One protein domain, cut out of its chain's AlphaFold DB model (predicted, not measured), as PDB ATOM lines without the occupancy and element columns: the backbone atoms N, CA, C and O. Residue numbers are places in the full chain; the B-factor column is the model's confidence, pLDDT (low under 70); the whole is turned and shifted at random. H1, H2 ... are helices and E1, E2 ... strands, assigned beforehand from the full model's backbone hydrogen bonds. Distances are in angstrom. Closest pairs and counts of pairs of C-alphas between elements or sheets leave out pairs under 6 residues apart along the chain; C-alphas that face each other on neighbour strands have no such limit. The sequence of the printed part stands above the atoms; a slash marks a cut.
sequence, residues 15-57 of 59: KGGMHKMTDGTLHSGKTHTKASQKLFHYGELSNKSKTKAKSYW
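Overview. This is residues 15 to 57 of the 59 residues of an uncharacterized protein of Gammaproteobacteria bacterium (UniProt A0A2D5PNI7). With little regular structure, the domain has a small hairpin of E1 and E2 at one end and a short helix, H1, at the other, joined by the long stretch of residues 29 to 46. That stretch loops beside the hairpin, and its residues 38 to 39 pair antiparallel with residues 26 to 27 of E2. The printed part has 43 residues, in the order E1, E2, H1; the class is mixed, with only 15 residues in named elements. It is loose, with a radius of gyration of the C-alphas of 11.7 A and spans of 29 by 20 by 15 A.

Arrangement. E1, residues 18 to 20, and E2, residues 26 to 28, form an antiparallel hairpin at 150 degrees. C-alphas 18 and 28 face each other at 4.4 A. N 19 and O 27 are within hydrogen-bond range at 3.0 A. H1, residues 47 to 55, is apart from E1; every O i to N i+4 pair in it is within range.

Along the chain. E1 begins at C-alpha 18 (259.332, 247.426, 269.007); E1 and E2 each measure 7.1 A. H1 measures 13.1 A and ends at C-alpha 55 (250.242, 238.185, 286.169).

Size, cuts and confidence. The C-alphas of Thr 22 and Ser 55 are farthest apart, 31.3 A. The link E1 to E2 is tight and E2 to H1 long. The printed part has no cut, and no printed residue is under 70 in pLDDT.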
ATOM      1  N   LYS A  15     253.796 242.370 273.529       92.50
ATOM      2  CA  LYS A  15     254.175 241.243 272.654       92.50
ATOM      3  C   LYS A  15     254.397 241.653 271.190       92.50
ATOM      4  O   LYS A  15     254.778 240.822 270.376       92.50
ATOM      5  N   GLY A  16     254.098 242.907 270.841       92.19
ATOM      6  CA  GLY A  16     254.165 243.396 269.464       92.19
ATOM      7  C   GLY A  16     255.565 243.842 269.042       92.19
ATOM      8  O   GLY A  16     256.523 243.776 269.809       92.19
ATOM      9  N   GLY A  17     255.664 244.377 267.822       93.69
ATOM     10  CA  GLY A  17     256.896 244.998 267.333       93.69
ATOM     11  C   GLY A  17     257.378 246.130 268.246       93.69
ATOM     12  O   GLY A  17     256.574 246.803 268.900       93.69
ATOM     13  N   MET A  18     258.690 246.330 268.286       94.50
ATOM     14  CA  MET A  18     259.332 247.426 269.007       94.50
ATOM     15  C   MET A  18     260.553 247.921 268.233       94.50
ATOM     16  O   MET A  18     261.122 247.176 267.431       94.50
ATOM     17  N   HIS A  19     260.995 249.133 268.536       93.56
ATOM     18  CA  HIS A  19     262.257 249.682 268.054       93.56
ATOM     19  C   HIS A  19     262.975 250.437 269.176       93.56
ATOM     20  O   HIS A  19     262.363 250.865 270.157       93.56
ATOM     21  N   LYS A  20     264.295 250.555 269.035       93.88
ATOM     22  CA  LYS A  20     265.140 251.341 269.933       93.88
ATOM     23  C   LYS A  20     265.303 252.740 269.347       93.88
ATOM     24  O   LYS A  20     265.616 252.874 268.167       93.88
ATOM     25  N   MET A  21     265.073 253.748 270.171       93.00
ATOM     26  CA  MET A  21     265.283 255.152 269.850       93.00
ATOM     27  C   MET A  21     266.775 255.497 269.866       93.00
ATOM     28  O   MET A  21     267.596 254.765 270.425       93.00
ATOM     29  N   THR A  22     267.126 256.632 269.267       94.06
ATOM     30  CA  THR A  22     268.501 257.158 269.262       94.06
ATOM     31  C   THR A  22     269.005 257.486 270.667       94.06
ATOM     32  O   THR A  22     270.179 257.272 270.951       94.06
ATOM     33  N   ASP A  23     268.114 257.909 271.568       93.56
ATOM     34  CA  ASP A  23     268.393 258.121 272.998       93.56
ATOM     35  C   ASP A  23     268.541 256.811 273.802       93.56
ATOM     36  O   ASP A  23     268.826 256.820 274.999       93.56
ATOM     37  N   GLY A  24     268.335 255.667 273.150       92.00
ATOM     38  CA  GLY A  24     268.454 254.339 273.730       92.00
ATOM     39  C   GLY A  24     267.178 253.769 274.346       92.00
ATOM     40  O   GLY A  24     267.179 252.586 274.703       92.00
ATOM     41  N   THR A  25     266.093 254.537 274.431       94.31
ATOM     42  CA  THR A  25     264.808 254.061 274.956       94.31
ATOM     43  C   THR A  25     264.121 253.088 273.994       94.31
ATOM     44  O   THR A  25     264.366 253.086 272.789       94.31
ATOM     45  N   LEU A  26     263.261 252.212 274.520       95.25
ATOM     46  CA  LEU A  26     262.486 251.269 273.710       95.25
ATOM     47  C   LEU A  26     261.066 251.776 273.516       95.25
ATOM     48  O   LEU A  26     260.434 252.221 274.469       95.25
ATOM     49  N   HIS A  27     260.555 251.685 272.295       96.81
ATOM     50  CA  HIS A  27     259.224 252.151 271.926       96.81
ATOM     51  C   HIS A  27     258.455 251.077 271.149       96.81
ATOM     52  O   HIS A  27     259.042 250.228 270.475       96.81
ATOM     53  N   SER A  28     257.125 251.097 271.252       96.38
ATOM     54  CA  SER A  28     256.239 250.173 270.547       96.38
ATOM     55  C   SER A  28     256.134 250.489 269.050       96.38
ATOM     56  O   SER A  28     256.340 251.620 268.599       96.38
ATOM     57  N   GLY A  29     255.772 249.465 268.276       94.19
ATOM     58  CA  GLY A  29     255.680 249.535 266.820       94.19
ATOM     59  C   GLY A  29     257.018 249.256 266.135       94.19
ATOM     60  O   GLY A  29     258.085 249.350 266.740       94.19
ATOM     61  N   LYS A  30     256.953 248.884 264.851       90.25
ATOM     62  CA  LYS A  30     258.139 248.568 264.035       90.25
ATOM     63  C   LYS A  30     258.989 249.810 263.731       90.25
ATOM     64  O   LYS A  30     260.196 249.688 263.568       90.25
ATOM     65  N   THR A  31     258.362 250.983 263.658       91.62
ATOM     66  CA  THR A  31     258.994 252.266 263.325       91.62
ATOM     67  C   THR A  31     258.563 253.354 264.303       91.62
ATOM     68  O   THR A  31     257.547 253.216 264.990       91.62
ATOM     69  N   HIS A  32     259.342 254.436 264.366       91.06
ATOM     70  CA  HIS A  32     259.037 255.593 265.199       91.06
ATOM     71  C   HIS A  32     257.845 256.361 264.629       91.06
ATOM     72  O   HIS A  32     257.923 256.965 263.559       91.06
ATOM     73  N   THR A  33     256.731 256.330 265.354       93.19
ATOM     74  CA  THR A  33     255.522 257.095 265.039       93.19
ATOM     75  C   THR A  33     255.076 257.867 266.271       93.19
ATOM     76  O   THR A  33     255.410 257.510 267.397       93.19
ATOM     77  N   LYS A  34     254.236 258.889 266.088       91.75
ATOM     78  CA  LYS A  34     253.660 259.642 267.214       91.75
ATOM     79  C   LYS A  34     252.832 258.764 268.168       91.75
ATOM     80  O   LYS A  34     252.682 259.100 269.337       91.75
ATOM     81  N   ALA A  35     252.302 257.641 267.678       92.12
ATOM     82  CA  ALA A  35     251.548 256.677 268.475       92.12
ATOM     83  C   ALA A  35     252.440 255.668 269.225       92.12
ATOM     84  O   ALA A  35     251.936 254.901 270.050       92.12
ATOM     85  N   SER A  36     253.747 255.644 268.950       94.00
ATOM     86  CA  SER A  36     254.690 254.730 269.589       94.00
ATOM     87  C   SER A  36     254.815 255.039 271.079       94.00
ATOM     88  O   SER A  36     255.192 256.135 271.489       94.00
ATOM     89  N   GLN A  37     254.522 254.043 271.908       96.06
ATOM     90  CA  GLN A  37     254.548 254.158 273.362       96.06
ATOM     91  C   GLN A  37     255.874 253.645 273.907       96.06
ATOM     92  O   GLN A  37     256.346 252.591 273.480       96.06
ATOM     93  N   LYS A  38     256.437 254.344 274.895       96.62
ATOM     94  CA  LYS A  38     257.639 253.887 275.593       96.62
ATOM     95  C   LYS A  38     257.391 252.551 276.301       96.62
ATOM     96  O   LYS A  38     256.364 252.353 276.961       96.62
ATOM     97  N   LEU A  39     258.359 251.657 276.169       96.94
ATOM     98  CA  LEU A  39     258.433 250.346 276.790       96.94
ATOM     99  C   LEU A  39     259.512 250.342 277.872       96.94
ATOM    100  O   LEU A  39     260.487 251.087 277.809       96.94
ATOM    101  N   PHE A  40     259.313 249.477 278.855       97.19
ATOM    102  CA  PHE A  40     260.105 249.395 280.073       97.19
ATOM    103  C   PHE A  40     260.492 247.946 280.350       97.19
ATOM    104  O   PHE A  40     259.722 247.012 280.083       97.19
ATOM    105  N   HIS A  41     261.664 247.756 280.939       95.62
ATOM    106  CA  HIS A  41     262.049 246.506 281.571       95.62
ATOM    107  C   HIS A  41     261.338 246.346 282.918       95.62
ATOM    108  O   HIS A  41     260.953 247.314 283.570       95.62
ATOM    109  N   TYR A  42     261.183 245.097 283.371       95.94
ATOM    110  CA  TYR A  42     260.493 244.794 284.632       95.94
ATOM    111  C   TYR A  42     261.076 245.561 285.835       95.94
ATOM    112  O   TYR A  42     260.327 246.003 286.705       95.94
ATOM    113  N   GLY A  43     262.400 245.752 285.879       95.88
ATOM    114  CA  GLY A  43     263.079 246.482 286.953       95.88
ATOM    115  C   GLY A  43     262.655 247.950 287.065       95.88
ATOM    116  O   GLY A  43     262.526 248.452 288.181       95.88
ATOM    117  N   GLU A  44     262.344 248.584 285.931       96.12
ATOM    118  CA  GLU A  44     261.993 250.008 285.804       96.12
ATOM    119  C   GLU A  44     260.529 250.305 286.164       96.12
ATOM    120  O   GLU A  44     260.105 251.457 286.234       96.12
ATOM    121  N   LEU A  45     259.724 249.264 286.383       97.19
ATOM    122  CA  LEU A  45     258.319 249.401 286.732       97.19
ATOM    123  C   LEU A  45     258.124 249.788 288.206       97.19
ATOM    124  O   LEU A  45     258.846 249.335 289.100       97.19
ATOM    125  N   SER A  46     257.058 250.551 288.467       97.62
ATOM    126  CA  SER A  46     256.562 250.787 289.828       97.62
ATOM    127  C   SER A  46     256.151 249.475 290.508       97.62
ATOM    128  O   SER A  46     255.804 248.505 289.830       97.62
ATOM    129  N   ASN A  47     256.101 249.444 291.842       97.44
ATOM    130  CA  ASN A  47     255.670 248.252 292.587       97.44
ATOM    131  C   ASN A  47     254.278 247.758 292.150       97.44
ATOM    132  O   ASN A  47     254.081 246.561 291.955       97.44
ATOM    133  N   LYS A  48     253.341 248.681 291.889       97.00
ATOM    134  CA  LYS A  48     252.001 248.356 291.375       97.00
ATOM    135  C   LYS A  48     252.062 247.728 289.978       97.00
ATOM    136  O   LYS A  48     251.443 246.693 289.730       97.00
ATOM    137  N   SER A  49     252.838 248.326 289.076       97.88
ATOM    138  CA  SER A  49     253.027 247.826 287.709       97.88
ATOM    139  C   SER A  49     253.718 246.455 287.694       97.88
ATOM    140  O   SER A  49     253.356 245.599 286.892       97.88
ATOM    141  N   LYS A  50     254.664 246.203 288.608       97.44
ATOM    142  CA  LYS A  50     255.338 244.903 288.769       97.44
ATOM    143  C   LYS A  50     254.355 243.785 289.120       97.44
ATOM    144  O   LYS A  50     254.447 242.702 288.547       97.44
ATOM    145  N   THR A  51     253.385 244.049 289.996       97.00
ATOM    146  CA  THR A  51     252.318 243.085 290.314       97.00
ATOM    147  C   THR A  51     251.495 242.731 289.076       97.00
ATOM    148  O   THR A  51     251.278 241.551 288.802       97.00
ATOM    149  N   LYS A  52     251.110 243.729 288.267       96.31
ATOM    150  CA  LYS A  52     250.407 243.488 286.995       96.31
ATOM    151  C   LYS A  52     251.281 242.703 286.010       96.31
ATOM    152  O   LYS A  52     250.819 241.718 285.445       96.31
ATOM    153  N   ALA A  53     252.549 243.078 285.859       96.81
ATOM    154  CA  ALA A  53     253.504 242.412 284.975       96.81
ATOM    155  C   ALA A  53     253.657 240.917 285.297       96.81
ATOM    156  O   ALA A  53     253.591 240.084 284.394       96.81
ATOM    157  N   LYS A  54     253.769 240.574 286.587       95.31
ATOM    158  CA  LYS A  54     253.849 239.187 287.071       95.31
ATOM    159  C   LYS A  54     252.637 238.337 286.689       95.31
ATOM    160  O   LYS A  54     252.792 237.141 286.460       95.31
ATOM    161  N   SER A  55     251.444 238.930 286.575       95.06
ATOM    162  CA  SER A  55     250.242 238.185 286.169       95.06
ATOM    163  C   SER A  55     250.341 237.615 284.746       95.06
ATOM    164  O   SER A  55     249.720 236.598 284.450       95.06
ATOM    165  N   TYR A  56     251.174 238.215 283.888       93.31
ATOM    166  CA  TYR A  56     251.424 237.732 282.531       93.31
ATOM    167  C   TYR A  56     252.490 236.632 282.446       93.31
ATOM    168  O   TYR A  56     252.667 236.075 281.373       93.31
ATOM    169  N   TRP A  57     253.218 236.315 283.524       89.12
ATOM    170  CA  TRP A  57     254.275 235.285 283.487       89.12
ATOM    171  C   TRP A  57     253.726 233.863 283.520       89.12
ATOM    172  O   TRP A  57     254.399 232.927 283.115       89.12
TER     173      TRP A  57